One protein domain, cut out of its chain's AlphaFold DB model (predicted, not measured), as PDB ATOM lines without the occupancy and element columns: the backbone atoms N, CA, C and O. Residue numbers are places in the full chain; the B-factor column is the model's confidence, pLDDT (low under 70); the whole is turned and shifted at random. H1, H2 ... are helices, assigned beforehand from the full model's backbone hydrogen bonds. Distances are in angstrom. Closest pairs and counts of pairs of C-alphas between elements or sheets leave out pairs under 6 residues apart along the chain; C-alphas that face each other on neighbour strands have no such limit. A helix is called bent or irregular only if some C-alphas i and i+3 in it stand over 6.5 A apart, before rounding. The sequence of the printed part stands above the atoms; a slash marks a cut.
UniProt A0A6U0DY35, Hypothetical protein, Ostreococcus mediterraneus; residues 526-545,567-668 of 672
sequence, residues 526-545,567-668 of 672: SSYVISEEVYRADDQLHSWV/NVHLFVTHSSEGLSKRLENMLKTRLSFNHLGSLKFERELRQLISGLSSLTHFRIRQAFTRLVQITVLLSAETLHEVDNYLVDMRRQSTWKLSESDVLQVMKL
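AT A GLANCE: This is residues 526 to 545 and 567 to 668 of the 672 residues of the protein "Hypothetical protein" of Ostreococcus mediterraneus (UniProt A0A6U0DY35). Three long helices, H2, H3 and H4, lie side by side with H4 touching the other two; H1 packs on the first residues of H3, and H6 packs on the last of H4, with H5 near it. The printed part has 122 residues, six named helices and no named strand: all helix, compact, radius of gyration 15.2 A, spans 44 by 38 by 23 A.

IN THESE COORDINATES: H1 is residues 532 to 536, from C-alpha 532 at (93.005, -26.803, -215.820); H2 is residues 567 to 590, 33.8 A; H3 is residues 595 to 615, 30.5 A; H4 is residues 620 to 634, 22.2 A, irregular, C-alphas 623 and 626 being 7.6 A apart; H5 is residues 639 to 650; H6 is residues 659 to 666, ending with C-alpha 666 at (104.008, -37.523, -200.880).

HOW THE PARTS SIT: H4, the hub, touches H3, a hairpin at 6 degrees; closest C-alphas, Ser 598 and Leu 634, 5.6 A. It touches H2 the same way at 15 degrees; Glu 577 and Ala 623, 5.1 A. O i to N i+4 pairs are all within hydrogen-bond range except in H4, 8 of 11.

THE WHOLE: Residues 546 to 566 are cut out, a C-alpha gap of 25.3 A. Residues 539 to 542 and 652 to 653 are under pLDDT 70.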
ATOM      1  N   SER A 526     101.646 -41.394-219.703       83.44
ATOM      2  CA  SER A 526     100.572 -40.436-219.433       83.44
ATOM      3  C   SER A 526     101.042 -39.358-218.448       83.44
ATOM      4  O   SER A 526     101.588 -39.675-217.393       83.44
ATOM      5  N   SER A 527     100.809 -38.080-218.767       83.94
ATOM      6  CA  SER A 527     101.108 -36.979-217.839       83.94
ATOM      7  C   SER A 527      99.979 -36.804-216.826       83.94
ATOM      8  O   SER A 527      98.836 -36.555-217.212       83.94
ATOM      9  N   TYR A 528     100.322 -36.866-215.538       89.50
ATOM     10  CA  TYR A 528      99.454 -36.471-214.422       89.50
ATOM     11  C   TYR A 528      99.900 -35.146-213.782       89.50
ATOM     12  O   TYR A 528      99.444 -34.768-212.708       89.50
ATOM     13  N   VAL A 529     100.759 -34.392-214.468       89.06
ATOM     14  CA  VAL A 529     100.972 -32.970-214.200       89.06
ATOM     15  C   VAL A 529     100.235 -32.217-215.301       89.06
ATOM     16  O   VAL A 529     100.723 -32.103-216.426       89.06
ATOM     17  N   ILE A 530      99.004 -31.803-215.000       89.62
ATOM     18  CA  ILE A 530      98.053 -31.287-215.996       89.62
ATOM     19  C   ILE A 530      97.558 -29.884-215.641       89.62
ATOM     20  O   ILE A 530      97.429 -29.546-214.464       89.62
ATOM     21  N   SER A 531      97.281 -29.069-216.664       88.50
ATOM     22  CA  SER A 531      96.639 -27.763-216.487       88.50
ATOM     23  C   SER A 531      95.119 -27.901-216.379       88.50
ATOM     24  O   SER A 531      94.541 -28.949-216.688       88.50
ATOM     25  N   GLU A 532      94.458 -26.827-215.960       85.62
ATOM     26  CA  GLU A 532      93.005 -26.803-215.820       85.62
ATOM     27  C   GLU A 532      92.289 -26.941-217.175       85.62
ATOM     28  O   GLU A 532      91.258 -27.609-217.260       85.62
ATOM     29  N   GLU A 533      92.856 -26.398-218.260       83.88
ATOM     30  CA  GLU A 533      92.316 -26.565-219.615       83.88
ATOM     31  C   GLU A 533      92.361 -28.028-220.065       83.88
ATOM     32  O   GLU A 533      91.382 -28.529-220.615       83.88
ATOM     33  N   VAL A 534      93.467 -28.730-219.785       83.19
ATOM     34  CA  VAL A 534      93.635 -30.153-220.126       83.19
ATOM     35  C   VAL A 534      92.705 -31.030-219.290       83.19
ATOM     36  O   VAL A 534      92.129 -31.978-219.814       83.19
ATOM     37  N   TYR A 535      92.509 -30.705-218.010       84.31
ATOM     38  CA  TYR A 535      91.579 -31.435-217.146       84.31
ATOM     39  C   TYR A 535      90.115 -31.267-217.586       84.31
ATOM     40  O   TYR A 535      89.347 -32.228-217.560       84.31
ATOM     41  N   ARG A 536      89.724 -30.063-218.024       82.00
ATOM     42  CA  ARG A 536      88.368 -29.780-218.531       82.00
ATOM     43  C   ARG A 536      88.104 -30.390-219.908       82.00
ATOM     44  O   ARG A 536      86.966 -30.751-220.185       82.00
ATOM     45  N   ALA A 537      89.134 -30.494-220.746       80.00
ATOM     46  CA  ALA A 537      89.069 -31.107-222.073       80.00
ATOM     47  C   ALA A 537      89.265 -32.638-222.061       80.00
ATOM     48  O   ALA A 537      89.362 -33.246-223.126       80.00
ATOM     49  N   ASP A 538      89.366 -33.266-220.884       76.25
ATOM     50  CA  ASP A 538      89.598 -34.706-220.741       76.25
ATOM     51  C   ASP A 538      88.355 -35.520-221.141       76.25
ATOM     52  O   ASP A 538      87.513 -35.873-220.309       76.25
ATOM     53  N   ASP A 539      88.252 -35.827-222.434       63.66
ATOM     54  CA  ASP A 539      87.267 -36.758-222.975       63.66
ATOM     55  C   ASP A 539      87.661 -38.193-222.594       63.66
ATOM     56  O   ASP A 539      88.680 -38.730-223.028       63.66
ATOM     57  N   GLN A 540      86.824 -38.846-221.785       64.88
ATOM     58  CA  GLN A 540      87.068 -40.173-221.190       64.88
ATOM     59  C   GLN A 540      87.281 -41.316-222.208       64.88
ATOM     60  O   GLN A 540      87.592 -42.435-221.813       64.88
ATOM     61  N   LEU A 541      87.142 -41.054-223.512       51.47
ATOM     62  CA  LEU A 541      87.075 -42.038-224.596       51.47
ATOM     63  C   LEU A 541      88.344 -42.889-224.821       51.47
ATOM     64  O   LEU A 541      88.296 -43.837-225.607       51.47
ATOM     65  N   HIS A 542      89.478 -42.583-224.180       57.62
ATOM     66  CA  HIS A 542      90.765 -43.245-224.457       57.62
ATOM     67  C   HIS A 542      91.572 -43.668-223.220       57.62
ATOM     68  O   HIS A 542      92.777 -43.950-223.334       57.62
ATOM     69  N   SER A 543      90.922 -43.766-222.057       74.50
ATOM     70  CA  SER A 543      91.587 -44.144-220.808       74.50
ATOM     71  C   SER A 543      92.272 -45.514-220.915       74.50
ATOM     72  O   SER A 543      91.796 -46.448-221.566       74.50
ATOM     73  N   TRP A 544      93.425 -45.649-220.261       86.19
ATOM     74  CA  TRP A 544      94.097 -46.938-220.073       86.19
ATOM     75  C   TRP A 544      93.191 -47.951-219.351       86.19
ATOM     76  O   TRP A 544      93.352 -49.156-219.550       86.19
ATOM     77  N   VAL A 545      92.207 -47.466-218.585       89.19
ATOM     78  CA  VAL A 545      91.211 -48.266-217.868       89.19
ATOM     79  C   VAL A 545      90.433 -49.180-218.813       89.19
ATOM     80  O   VAL A 545      90.363 -50.378-218.553       89.19
ATOM     81  N   ASN A 567      88.124 -72.404-208.817       92.31
ATOM     82  CA  ASN A 567      89.292 -72.061-209.623       92.31
ATOM     83  C   ASN A 567      89.126 -70.710-210.343       92.31
ATOM     84  O   ASN A 567      90.094 -69.955-210.454       92.31
ATOM     85  N   VAL A 568      87.909 -70.358-210.780       92.69
ATOM     86  CA  VAL A 568      87.605 -69.014-211.307       92.69
ATOM     87  C   VAL A 568      87.815 -67.961-210.216       92.69
ATOM     88  O   VAL A 568      88.446 -66.933-210.469       92.69
ATOM     89  N   HIS A 569      87.327 -68.214-208.999       92.38
ATOM     90  CA  HIS A 569      87.502 -67.312-207.862       92.38
ATOM     91  C   HIS A 569      88.985 -67.048-207.556       92.38
ATOM     92  O   HIS A 569      89.386 -65.886-207.417       92.38
ATOM     93  N   LEU A 570      89.809 -68.097-207.510       92.38
ATOM     94  CA  LEU A 570      91.252 -67.983-207.278       92.38
ATOM     95  C   LEU A 570      91.938 -67.189-208.388       92.38
ATOM     96  O   LEU A 570      92.682 -66.249-208.103       92.38
ATOM     97  N   PHE A 571      91.637 -67.498-209.652       91.81
ATOM     98  CA  PHE A 571      92.208 -66.784-210.790       91.81
ATOM     99  C   PHE A 571      91.877 -65.286-210.762       91.81
ATOM    100  O   PHE A 571      92.770 -64.451-210.935       91.81
ATOM    101  N   VAL A 572      90.614 -64.928-210.507       92.62
ATOM    102  CA  VAL A 572      90.162 -63.530-210.397       92.62
ATOM    103  C   VAL A 572      90.858 -62.815-209.239       92.62
ATOM    104  O   VAL A 572      91.284 -61.666-209.394       92.62
ATOM    105  N   THR A 573      90.998 -63.485-208.094       92.50
ATOM    106  CA  THR A 573      91.636 -62.925-206.897       92.50
ATOM    107  C   THR A 573      93.113 -62.632-207.153       92.50
ATOM    108  O   THR A 573      93.522 -61.474-207.052       92.50
ATOM    109  N   HIS A 574      93.884 -63.629-207.595       92.12
ATOM    110  CA  HIS A 574      95.309 -63.455-207.894       92.12
ATOM    111  C   HIS A 574      95.550 -62.430-209.009       92.12
ATOM    112  O   HIS A 574      96.425 -61.574-208.876       92.12
ATOM    113  N   SER A 575      94.722 -62.433-210.058       92.12
ATOM    114  CA  SER A 575      94.808 -61.449-211.144       92.12
ATOM    115  C   SER A 575      94.568 -60.019-210.655       92.12
ATOM    116  O   SER A 575      95.292 -59.099-211.038       92.12
ATOM    117  N   SER A 576      93.580 -59.824-209.776       93.12
ATOM    118  CA  SER A 576      93.251 -58.512-209.202       93.12
ATOM    119  C   SER A 576      94.350 -58.006-208.263       93.12
ATOM    120  O   SER A 576      94.713 -56.830-208.306       93.12
ATOM    121  N   GLU A 577      94.915 -58.886-207.435       92.88
ATOM    122  CA  GLU A 577      96.052 -58.568-206.564       92.88
ATOM    123  C   GLU A 577      97.316 -58.246-207.369       92.88
ATOM    124  O   GLU A 577      97.998 -57.253-207.090       92.88
ATOM    125  N   GLY A 578      97.600 -59.038-208.407       92.38
ATOM    126  CA  GLY A 578      98.696 -58.809-209.343       92.38
ATOM    127  C   GLY A 578      98.575 -57.456-210.044       92.38
ATOM    128  O   GLY A 578      99.541 -56.688-210.071       92.38
ATOM    129  N   LEU A 579      97.374 -57.120-210.531       93.62
ATOM    130  CA  LEU A 579      97.086 -55.827-211.149       93.62
ATOM    131  C   LEU A 579      97.306 -54.669-210.170       93.62
ATOM    132  O   LEU A 579      98.001 -53.706-210.496       93.62
ATOM    133  N   SER A 580      96.745 -54.776-208.963       94.00
ATOM    134  CA  SER A 580      96.875 -53.767-207.907       94.00
ATOM    135  C   SER A 580      98.346 -53.498-207.566       94.00
ATOM    136  O   SER A 580      98.810 -52.357-207.590       94.00
ATOM    137  N   LYS A 581      99.137 -54.559-207.366       92.25
ATOM    138  CA  LYS A 581     100.573 -54.446-207.073       92.25
ATOM    139  C   LYS A 581     101.358 -53.829-208.233       92.25
ATOM    140  O   LYS A 581     102.278 -53.040-208.008       92.25
ATOM    141  N   ARG A 582     101.013 -54.166-209.481       91.25
ATOM    142  CA  ARG A 582     101.667 -53.605-210.673       91.25
ATOM    143  C   ARG A 582     101.373 -52.111-210.822       91.25
ATOM    144  O   ARG A 582     102.302 -51.353-211.092       91.25
ATOM    145  N   LEU A 583     100.126 -51.694-210.594       92.44
ATOM    146  CA  LEU A 583      99.715 -50.284-210.579       92.44
ATOM    147  C   LEU A 583     100.428 -49.501-209.479       92.44
ATOM    148  O   LEU A 583     100.977 -48.441-209.764       92.44
ATOM    149  N   GLU A 584     100.495 -50.042-208.260       93.00
ATOM    150  CA  GLU A 584     101.182 -49.387-207.140       93.00
ATOM    151  C   GLU A 584     102.667 -49.151-207.463       93.00
ATOM    152  O   GLU A 584     103.186 -48.049-207.278       93.00
ATOM    153  N   ASN A 585     103.343 -50.163-208.013       91.25
ATOM    154  CA  ASN A 585     104.750 -50.059-208.397       91.25
ATOM    155  C   ASN A 585     104.980 -49.053-209.528       91.25
ATOM    156  O   ASN A 585     105.945 -48.291-209.485       91.25
ATOM    157  N   MET A 586     104.119 -49.047-210.547       89.88
ATOM    158  CA  MET A 586     104.236 -48.113-211.667       89.88
ATOM    159  C   MET A 586     104.023 -46.671-211.185       89.88
ATOM    160  O   MET A 586     104.853 -45.808-211.466       89.88
ATOM    161  N   LEU A 587     103.005 -46.444-210.348       91.19
ATOM    162  CA  LEU A 587     102.711 -45.142-209.749       91.19
ATOM    163  C   LEU A 587     103.910 -44.609-208.957       91.19
ATOM    164  O   LEU A 587     104.313 -43.468-209.150       91.19
ATOM    165  N   LYS A 588     104.535 -45.454-208.129       88.44
ATOM    166  CA  LYS A 588     105.687 -45.080-207.291       88.44
ATOM    167  C   LYS A 588     106.990 -44.833-208.062       88.44
ATOM    168  O   LYS A 588     107.907 -44.248-207.491       88.44
ATOM    169  N   THR A 589     107.126 -45.336-209.291       88.31
ATOM    170  CA  THR A 589     108.417 -45.347-210.014       88.31
ATOM    171  C   THR A 589     108.439 -44.521-211.293       88.31
ATOM    172  O   THR A 589     109.524 -44.155-211.742       88.31
ATOM    173  N   ARG A 590     107.282 -44.261-211.911       87.88
ATOM    174  CA  ARG A 590     107.201 -43.651-213.248       87.88
ATOM    175  C   ARG A 590     106.315 -42.412-213.320       87.88
ATOM    176  O   ARG A 590     106.460 -41.671-214.285       87.88
ATOM    177  N   LEU A 591     105.424 -42.189-212.352       90.75
ATOM    178  CA  LEU A 591     104.462 -41.088-212.400       90.75
ATOM    179  C   LEU A 591     104.787 -39.979-211.401       90.75
ATOM    180  O   LEU A 591     105.352 -40.216-210.336       90.75
ATOM    181  N   SER A 592     104.370 -38.770-211.758       91.88
ATOM    182  CA  SER A 592     104.356 -37.586-210.906       91.88
ATOM    183  C   SER A 592     103.015 -36.875-211.059       91.88
ATOM    184  O   SER A 592     102.393 -36.929-212.122       91.88
ATOM    185  N   PHE A 593     102.556 -36.235-209.988       94.06
ATOM    186  CA  PHE A 593     101.200 -35.709-209.881       94.06
ATOM    187  C   PHE A 593     101.213 -34.251-209.425       94.06
ATOM    188  O   PHE A 593     102.007 -33.872-208.567       94.06
ATOM    189  N   ASN A 594     100.297 -33.450-209.959       92.81
ATOM    190  CA  ASN A 594      99.760 -32.282-209.260       92.81
ATOM    191  C   ASN A 594      98.339 -32.601-208.761       92.81
ATOM    192  O   ASN A 594      97.784 -33.639-209.124       92.81
ATOM    193  N   HIS A 595      97.726 -31.722-207.962       90.94
ATOM    194  CA  HIS A 595      96.382 -31.970-207.414       90.94
ATOM    195  C   HIS A 595      95.338 -32.404-208.473       90.94
ATOM    196  O   HIS A 595      94.660 -33.418-208.302       90.94
ATOM    197  N   LEU A 596      95.254 -31.702-209.614       90.50
ATOM    198  CA  LEU A 596      94.311 -32.039-210.694       90.50
ATOM    199  C   LEU A 596      94.581 -33.421-211.309       90.50
ATOM    200  O   LEU A 596      93.647 -34.168-211.610       90.50
ATOM    201  N   GLY A 597      95.852 -33.787-211.485       91.19
ATOM    202  CA  GLY A 597      96.230 -35.111-211.968       91.19
ATOM    203  C   GLY A 597      95.899 -36.226-210.985       91.19
ATOM    204  O   GLY A 597      95.457 -37.293-211.411       91.19
ATOM    205  N   SER A 598      96.033 -35.976-209.681       91.81
ATOM    206  CA  SER A 598      95.597 -36.917-208.645       91.81
ATOM    207  C   SER A 598      94.095 -37.184-208.716       91.81
ATOM    208  O   SER A 598      93.684 -38.344-208.721       91.81
ATOM    209  N   LEU A 599      93.274 -36.138-208.880       90.25
ATOM    210  CA  LEU A 599      91.822 -36.277-209.052       90.25
ATOM    211  C   LEU A 599      91.459 -37.056-210.325       90.25
ATOM    212  O   LEU A 599      90.546 -37.890-210.308       90.25
ATOM    213  N   LYS A 600      92.186 -36.823-211.429       89.88
ATOM    214  CA  LYS A 600      92.019 -37.603-212.664       89.88
ATOM    215  C   LYS A 600      92.306 -39.086-212.420       89.88
ATOM    216  O   LYS A 600      91.459 -39.921-212.743       89.88
ATOM    217  N   PHE A 601      93.453 -39.409-211.821       90.56
ATOM    218  CA  PHE A 601      93.831 -40.790-211.521       90.56
ATOM    219  C   PHE A 601      92.840 -41.462-210.563       90.56
ATOM    220  O   PHE A 601      92.478 -42.621-210.754       90.56
ATOM    221  N   GLU A 602      92.335 -40.733-209.568       91.44
ATOM    222  CA  GLU A 602      91.310 -41.234-208.658       91.44
ATOM    223  C   GLU A 602      90.032 -41.642-209.377       91.44
ATOM    224  O   GLU A 602      89.491 -42.726-209.131       91.44
ATOM    225  N   ARG A 603      89.557 -40.801-210.297       90.00
ATOM    226  CA  ARG A 603      88.389 -41.111-211.118       90.00
ATOM    227  C   ARG A 603      88.619 -42.367-211.959       90.00
ATOM    228  O   ARG A 603      87.759 -43.247-211.960       90.00
ATOM    229  N   GLU A 604      89.772 -42.474-212.615       90.69
ATOM    230  CA  GLU A 604      90.148 -43.642-213.420       90.69
ATOM    231  C   GLU A 604      90.252 -44.921-212.574       90.69
ATOM    232  O   GLU A 604      89.709 -45.963-212.945       90.69
ATOM    233  N   LEU A 605      90.862 -44.854-211.387       91.81
ATOM    234  CA  LEU A 605      90.958 -45.991-210.472       91.81
ATOM    235  C   LEU A 605      89.571 -46.452-209.995       91.81
ATOM    236  O   LEU A 605      89.299 -47.654-209.952       91.81
ATOM    237  N   ARG A 606      88.664 -45.522-209.667       91.25
ATOM    238  CA  ARG A 606      87.277 -45.868-209.307       91.25
ATOM    239  C   ARG A 606      86.543 -46.529-210.476       91.25
ATOM    240  O   ARG A 606      85.839 -47.517-210.254       91.25
ATOM    241  N   GLN A 607      86.717 -46.021-211.699       91.50
ATOM    242  CA  GLN A 607      86.154 -46.621-212.914       91.50
ATOM    243  C   GLN A 607      86.685 -48.040-213.130       91.50
ATOM    244  O   GLN A 607      85.889 -48.953-213.342       91.50
ATOM    245  N   LEU A 608      87.993 -48.257-212.972       92.25
ATOM    246  CA  LEU A 608      88.612 -49.577-213.070       92.25
ATOM    247  C   LEU A 608      88.034 -50.557-212.044       92.25
ATOM    248  O   LEU A 608      87.607 -51.651-212.407       92.25
ATOM    249  N   ILE A 609      87.986 -50.168-210.765       93.06
ATOM    250  CA  ILE A 609      87.476 -51.033-209.690       93.06
ATOM    251  C   ILE A 609      85.999 -51.369-209.928       93.06
ATOM    252  O   ILE A 609      85.594 -52.520-209.747       93.06
ATOM    253  N   SER A 610      85.192 -50.386-210.338       92.00
ATOM    254  CA  SER A 610      83.777 -50.594-210.659       92.00
ATOM    255  C   SER A 610      83.602 -51.510-211.869       92.00
ATOM    256  O   SER A 610      82.796 -52.438-211.820       92.00
ATOM    257  N   GLY A 611      84.388 -51.289-212.924       91.06
ATOM    258  CA  GLY A 611      84.391 -52.104-214.132       91.06
ATOM    259  C   GLY A 611      84.743 -53.553-213.820       91.06
ATOM    260  O   GLY A 611      83.921 -54.431-214.048       91.06
ATOM    261  N   LEU A 612      85.888 -53.815-213.188       91.00
ATOM    262  CA  LEU A 612      86.298 -55.173-212.808       91.00
ATOM    263  C   LEU A 612      85.276 -55.852-211.872       91.00
ATOM    264  O   LEU A 612      85.031 -57.052-211.992       91.00
ATOM    265  N   SER A 613      84.632 -55.088-210.979       91.69
ATOM    266  CA  SER A 613      83.568 -55.607-210.103       91.69
ATOM    267  C   SER A 613      82.299 -55.977-210.876       91.69
ATOM    268  O   SER A 613      81.514 -56.776-210.387       91.69
ATOM    269  N   SER A 614      82.069 -55.390-212.054       90.62
ATOM    270  CA  SER A 614      80.954 -55.759-212.937       90.62
ATOM    271  C   SER A 614      81.265 -56.979-213.808       90.62
ATOM    272  O   SER A 614      80.349 -57.691-214.208       90.62
ATOM    273  N   LEU A 615      82.551 -57.246-214.069       86.31
ATOM    274  CA  LEU A 615      83.001 -58.386-214.874       86.31
ATOM    275  C   LEU A 615      82.991 -59.712-214.106       86.31
ATOM    276  O   LEU A 615      83.117 -60.771-214.715       86.31
ATOM    277  N   THR A 616      82.885 -59.669-212.777       84.75
ATOM    278  CA  THR A 616      82.957 -60.855-211.916       84.75
ATOM    279  C   THR A 616      81.920 -60.779-210.804       84.75
ATOM    280  O   THR A 616      81.537 -59.700-210.365       84.75
ATOM    281  N   HIS A 617      81.481 -61.929-210.292       81.50
ATOM    282  CA  HIS A 617      80.618 -61.978-209.106       81.50
ATOM    283  C   HIS A 617      81.409 -61.918-207.784       81.50
ATOM    284  O   HIS A 617      80.820 -61.926-206.702       81.50
ATOM    285  N   PHE A 618      82.742 -61.851-207.856       84.31
ATOM    286  CA  PHE A 618      83.634 -61.940-206.704       84.31
ATOM    287  C   PHE A 618      84.012 -60.563-206.148       84.31
ATOM    288  O   PHE A 618      84.066 -59.552-206.849       84.31
ATOM    289  N   ARG A 619      84.288 -60.504-204.842       83.06
ATOM    290  CA  ARG A 619      84.593 -59.248-204.143       83.06
ATOM    291  C   ARG A 619      86.059 -58.845-204.317       83.06
ATOM    292  O   ARG A 619      86.865 -59.012-203.411       83.06
ATOM    293  N   ILE A 620      86.383 -58.205-205.434       88.06
ATOM    294  CA  ILE A 620      87.761 -57.779-205.751       88.06
ATOM    295  C   ILE A 620      88.229 -56.502-205.028       88.06
ATOM    296  O   ILE A 620      89.417 -56.187-205.018       88.06
ATOM    297  N   ARG A 621      87.316 -55.729-204.419       87.19
ATOM    298  CA  ARG A 621      87.622 -54.394-203.855       87.19
ATOM    299  C   ARG A 621      88.735 -54.414-202.803       87.19
ATOM    300  O   ARG A 621      89.464 -53.435-202.663       87.19
ATOM    301  N   GLN A 622      88.872 -55.519-202.071       88.31
ATOM    302  CA  GLN A 622      89.895 -55.670-201.035       88.31
ATOM    303  C   GLN A 622      91.323 -55.672-201.605       88.31
ATOM    304  O   GLN A 622      92.237 -55.173-200.942       88.31
ATOM    305  N   ALA A 623      91.512 -56.147-202.842       90.69
ATOM    306  CA  ALA A 623      92.810 -56.142-203.519       90.69
ATOM    307  C   ALA A 623      93.314 -54.714-203.803       90.69
ATOM    308  O   ALA A 623      94.517 -54.460-203.800       90.69
ATOM    309  N   PHE A 624      92.398 -53.755-203.985       93.88
ATOM    310  CA  PHE A 624      92.711 -52.363-204.333       93.88
ATOM    311  C   PHE A 624      92.722 -51.408-203.134       93.88
ATOM    312  O   PHE A 624      92.974 -50.220-203.307       93.88
ATOM    313  N   THR A 625      92.483 -51.883-201.905       91.88
ATOM    314  CA  THR A 625      92.383 -51.008-200.720       91.88
ATOM    315  C   THR A 625      93.622 -50.132-200.518       91.88
ATOM    316  O   THR A 625      93.481 -48.949-200.220       91.88
ATOM    317  N   ARG A 626      94.829 -50.681-200.719       92.44
ATOM    318  CA  ARG A 626      96.081 -49.908-200.622       92.44
ATOM    319  C   ARG A 626      96.152 -48.805-201.675       92.44
ATOM    320  O   ARG A 626      96.443 -47.669-201.332       92.44
ATOM    321  N   LEU A 627      95.838 -49.120-202.931       93.19
ATOM    322  CA  LEU A 627      95.809 -48.134-204.015       93.19
ATOM    323  C   LEU A 627      94.796 -47.020-203.763       93.19
ATOM    324  O   LEU A 627      95.101 -45.856-203.998       93.19
ATOM    325  N   VAL A 628      93.614 -47.359-203.245       92.00
ATOM    326  CA  VAL A 628      92.606 -46.361-202.864       92.00
ATOM    327  C   VAL A 628      93.157 -45.437-201.776       92.00
ATOM    328  O   VAL A 628      93.059 -44.225-201.920       92.00
ATOM    329  N   GLN A 629      93.810 -45.977-200.741       91.19
ATOM    330  CA  GLN A 629      94.448 -45.171-199.689       91.19
ATOM    331  C   GLN A 629      95.548 -44.255-200.241       91.19
ATOM    332  O   GLN A 629      95.584 -43.077-199.901       91.19
ATOM    333  N   ILE A 630      96.408 -44.777-201.124       92.50
ATOM    334  CA  ILE A 630      97.444 -43.989-201.809       92.50
ATOM    335  C   ILE A 630      96.807 -42.841-202.588       92.50
ATOM    336  O   ILE A 630      97.291 -41.716-202.540       92.50
ATOM    337  N   THR A 631      95.703 -43.113-203.276       91.50
ATOM    338  CA  THR A 631      95.048 -42.111-204.110       91.50
ATOM    339  C   THR A 631      94.386 -41.017-203.279       91.50
ATOM    340  O   THR A 631      94.520 -39.851-203.623       91.50
ATOM    341  N   VAL A 632      93.769 -41.353-202.139       90.25
ATOM    342  CA  VAL A 632      93.232 -40.342-201.210       90.25
ATOM    343  C   VAL A 632      94.338 -39.412-200.699       90.25
ATOM    344  O   VAL A 632      94.138 -38.204-200.657       90.25
ATOM    345  N   LEU A 633      95.522 -39.949-200.370       90.94
ATOM    346  CA  LEU A 633      96.672 -39.117-199.993       90.94
ATOM    347  C   LEU A 633      97.129 -38.216-201.147       90.94
ATOM    348  O   LEU A 633      97.399 -37.035-200.939       90.94
ATOM    349  N   LEU A 634      97.199 -38.757-202.367       90.50
ATOM    350  CA  LEU A 634      97.571 -37.988-203.554       90.50
ATOM    351  C   LEU A 634      96.558 -36.892-203.885       90.50
ATOM    352  O   LEU A 634      96.969 -35.887-204.460       90.50
ATOM    353  N   SER A 635      95.281 -37.055-203.542       89.50
ATOM    354  CA  SER A 635      94.221 -36.075-203.810       89.50
ATOM    355  C   SER A 635      94.178 -34.904-202.818       89.50
ATOM    356  O   SER A 635      93.460 -33.947-203.081       89.50
ATOM    357  N   ALA A 636      94.950 -34.918-201.723       89.00
ATOM    358  CA  ALA A 636      94.960 -33.821-200.747       89.00
ATOM    359  C   ALA A 636      95.428 -32.485-201.361       89.00
ATOM    360  O   ALA A 636      96.397 -32.441-202.118       89.00
ATOM    361  N   GLU A 637      94.783 -31.372-201.037       86.25
ATOM    362  CA  GLU A 637      95.158 -30.044-201.537       86.25
ATOM    363  C   GLU A 637      96.379 -29.483-200.806       86.25
ATOM    364  O   GLU A 637      97.225 -28.834-201.419       86.25
ATOM    365  N   THR A 638      96.498 -29.745-199.500       85.44
ATOM    366  CA  THR A 638      97.554 -29.175-198.645       85.44
ATOM    367  C   THR A 638      98.192 -30.214-197.724       85.44
ATOM    368  O   THR A 638      97.576 -31.220-197.378       85.44
ATOM    369  N   LEU A 639      99.412 -29.940-197.241       83.56
ATOM    370  CA  LEU A 639     100.085 -30.784-196.238       83.56
ATOM    371  C   LEU A 639      99.261 -30.940-194.945       83.56
ATOM    372  O   LEU A 639      99.266 -32.004-194.337       83.56
ATOM    373  N   HIS A 640      98.507 -29.909-194.552       85.00
ATOM    374  CA  HIS A 640      97.652 -29.971-193.365       85.00
ATOM    375  C   HIS A 640      96.479 -30.949-193.537       85.00
ATOM    376  O   HIS A 640      96.087 -31.643-192.602       85.00
ATOM    377  N   GLU A 641      95.930 -31.036-194.747       85.56
ATOM    378  CA  GLU A 641      94.871 -31.990-195.068       85.56
ATOM    379  C   GLU A 641      95.384 -33.435-195.030       85.56
ATOM    380  O   GLU A 641      94.694 -34.325-194.534       85.56
ATOM    381  N   VAL A 642      96.633 -33.658-195.453       84.19
ATOM    382  CA  VAL A 642      97.308 -34.956-195.319       84.19
ATOM    383  C   VAL A 642      97.440 -35.359-193.852       84.19
ATOM    384  O   VAL A 642      97.115 -36.497-193.514       84.19
ATOM    385  N   ASP A 643      97.847 -34.442-192.969       84.25
ATOM    386  CA  ASP A 643      97.911 -34.710-191.526       84.25
ATOM    387  C   ASP A 643      96.536 -35.094-190.962       84.25
ATOM    388  O   ASP A 643      96.423 -36.064-190.206       84.25
ATOM    389  N   ASN A 644      95.474 -34.399-191.382       84.62
ATOM    390  CA  ASN A 644      94.105 -34.717-190.971       84.62
ATOM    391  C   ASN A 644      93.670 -36.107-191.467       84.62
ATOM    392  O   ASN A 644      93.176 -36.912-190.675       84.62
ATOM    393  N   TYR A 645      93.940 -36.448-192.731       83.75
ATOM    394  CA  TYR A 645      93.669 -37.784-193.266       83.75
ATOM    395  C   TYR A 645      94.447 -38.879-192.540       83.75
ATOM    396  O   TYR A 645      93.896 -39.946-192.273       83.75
ATOM    397  N   LEU A 646      95.705 -38.634-192.173       82.75
ATOM    398  CA  LEU A 646      96.492 -39.589-191.398       82.75
ATOM    399  C   LEU A 646      95.912 -39.783-189.995       82.75
ATOM    400  O   LEU A 646      95.839 -40.920-189.530       82.75
ATOM    401  N   VAL A 647      95.471 -38.715-189.327       83.31
ATOM    402  CA  VAL A 647      94.822 -38.804-188.008       83.31
ATOM    403  C   VAL A 647      93.510 -39.585-188.094       83.31
ATOM    404  O   VAL A 647      93.282 -40.486-187.280       83.31
ATOM    405  N   ASP A 648      92.676 -39.294-189.090       78.00
ATOM    406  CA  ASP A 648      91.377 -39.940-189.267       78.00
ATOM    407  C   ASP A 648      91.510 -41.401-189.699       78.00
ATOM    408  O   ASP A 648      90.815 -42.276-189.176       78.00
ATOM    409  N   MET A 649      92.445 -41.710-190.598       71.56
ATOM    410  CA  MET A 649      92.630 -43.074-191.086       71.56
ATOM    411  C   MET A 649      93.408 -43.964-190.115       71.56
ATOM    412  O   MET A 649      93.127 -45.158-190.062       71.56
ATOM    413  N   ARG A 650      94.298 -43.420-189.267       71.44
ATOM    414  CA  ARG A 650      94.916 -44.177-188.155       71.44
ATOM    415  C   ARG A 650      93.891 -44.620-187.106       71.44
ATOM    416  O   ARG A 650      94.129 -45.593-186.396       71.44
ATOM    417  N   ARG A 651      92.754 -43.923-187.004       73.81
ATOM    418  CA  ARG A 651      91.632 -44.308-186.130       73.81
ATOM    419  C   ARG A 651      90.751 -45.404-186.738       73.81
ATOM    420  O   ARG A 651      89.985 -46.030-186.009       73.81
ATOM    421  N   GLN A 652      90.861 -45.662-188.042       69.88
ATOM    422  CA  GLN A 652      90.140 -46.733-188.730       69.88
ATOM    423  C   GLN A 652      90.991 -48.014-188.767       69.88
ATOM    424  O   GLN A 652      92.164 -47.987-189.128       69.88
ATOM    425  N   SER A 653      90.398 -49.174-188.466       59.47
ATOM    426  CA  SER A 653      91.091 -50.482-188.468       59.47
ATOM    427  C   SER A 653      91.523 -50.979-189.860       59.47
ATOM    428  O   SER A 653      92.050 -52.081-189.997       59.47
ATOM    429  N   THR A 654      91.291 -50.187-190.907       70.50
ATOM    430  CA  THR A 654      91.474 -50.550-192.316       70.50
ATOM    431  C   THR A 654      92.741 -49.979-192.955       70.50
ATOM    432  O   THR A 654      93.009 -50.286-194.118       70.50
ATOM    433  N   TRP A 655      93.521 -49.153-192.250       81.12
ATOM    434  CA  TRP A 655      94.747 -48.544-192.780       81.12
ATOM    435  C   TRP A 655      95.851 -49.582-193.041       81.12
ATOM    436  O   TRP A 655      96.177 -50.378-192.162       81.12
ATOM    437  N   LYS A 656      96.430 -49.585-194.251       84.12
ATOM    438  CA  LYS A 656      97.432 -50.583-194.678       84.12
ATOM    439  C   LYS A 656      98.805 -50.000-195.038       84.12
ATOM    440  O   LYS A 656      99.692 -50.781-195.376       84.12
ATOM    441  N   LEU A 657      98.991 -48.677-195.026       85.81
ATOM    442  CA  LEU A 657     100.241 -48.027-195.452       85.81
ATOM    443  C   LEU A 657     101.181 -47.775-194.261       85.81
ATOM    444  O   LEU A 657     100.744 -47.350-193.194       85.81
ATOM    445  N   SER A 658     102.482 -48.008-194.434       87.12
ATOM    446  CA  SER A 658     103.484 -47.628-193.427       87.12
ATOM    447  C   SER A 658     103.824 -46.133-193.500       87.12
ATOM    448  O   SER A 658     103.527 -45.459-194.484       87.12
ATOM    449  N   GLU A 659     104.509 -45.594-192.489       84.19
ATOM    450  CA  GLU A 659     104.978 -44.196-192.531       84.19
ATOM    451  C   GLU A 659     105.961 -43.945-193.686       84.19
ATOM    452  O   GLU A 659     105.916 -42.899-194.330       84.19
ATOM    453  N   SER A 660     106.798 -44.934-194.021       87.00
ATOM    454  CA  SER A 660     107.683 -44.855-195.187       87.00
ATOM    455  C   SER A 660     106.909 -44.831-196.508       87.00
ATOM    456  O   SER A 660     107.300 -44.103-197.418       87.00
ATOM    457  N   ASP A 661     105.814 -45.599-196.610       88.62
ATOM    458  CA  ASP A 661     104.926 -45.584-197.779       88.62
ATOM    459  C   ASP A 661     104.313 -44.188-197.963       88.62
ATOM    460  O   ASP A 661     104.327 -43.663-199.073       88.62
ATOM    461  N   VAL A 662     103.831 -43.563-196.883       88.75
ATOM    462  CA  VAL A 662     103.243 -42.212-196.922       88.75
ATOM    463  C   VAL A 662     104.258 -41.193-197.431       88.75
ATOM    464  O   VAL A 662     103.974 -40.470-198.382       88.75
ATOM    465  N   LEU A 663     105.467 -41.172-196.863       88.19
ATOM    466  CA  LEU A 663     106.526 -40.258-197.304       88.19
ATOM    467  C   LEU A 663     106.896 -40.466-198.777       88.19
ATOM    468  O   LEU A 663     107.165 -39.502-199.490       88.19
ATOM    469  N   GLN A 664     106.923 -41.717-199.245       89.12
ATOM    470  CA  GLN A 664     107.195 -42.019-200.645       89.12
ATOM    471  C   GLN A 664     106.074 -41.529-201.566       89.12
ATOM    472  O   GLN A 664     106.373 -40.998-202.629       89.12
ATOM    473  N   VAL A 665     104.811 -41.686-201.164       91.00
ATOM    474  CA  VAL A 665     103.649 -41.204-201.926       91.00
ATOM    475  C   VAL A 665     103.641 -39.680-202.003       91.00
ATOM    476  O   VAL A 665     103.435 -39.135-203.083       91.00
ATOM    477  N   MET A 666     103.947 -38.988-200.903       89.38
ATOM    478  CA  MET A 666     104.008 -37.523-200.880       89.38
ATOM    479  C   MET A 666     105.074 -36.963-201.825       89.38
ATOM    480  O   MET A 666     104.827 -35.967-202.489       89.38
ATOM    481  N   LYS A 667     106.215 -37.647-201.989       90.81
ATOM    482  CA  LYS A 667     107.256 -37.255-202.963       90.81
ATOM    483  C   LYS A 667     106.804 -37.306-204.426       90.81
ATOM    484  O   LYS A 667     107.507 -36.782-205.284       90.81
ATOM    485  N   LEU A 668     105.691 -37.974-204.728       91.75
ATOM    486  CA  LEU A 668     105.143 -38.025-206.084       91.75
ATOM    487  C   LEU A 668     104.379 -36.742-206.441       91.75
ATOM    488  O   LEU A 668     104.135 -36.505-207.625       91.75
TER     489      LEU A 668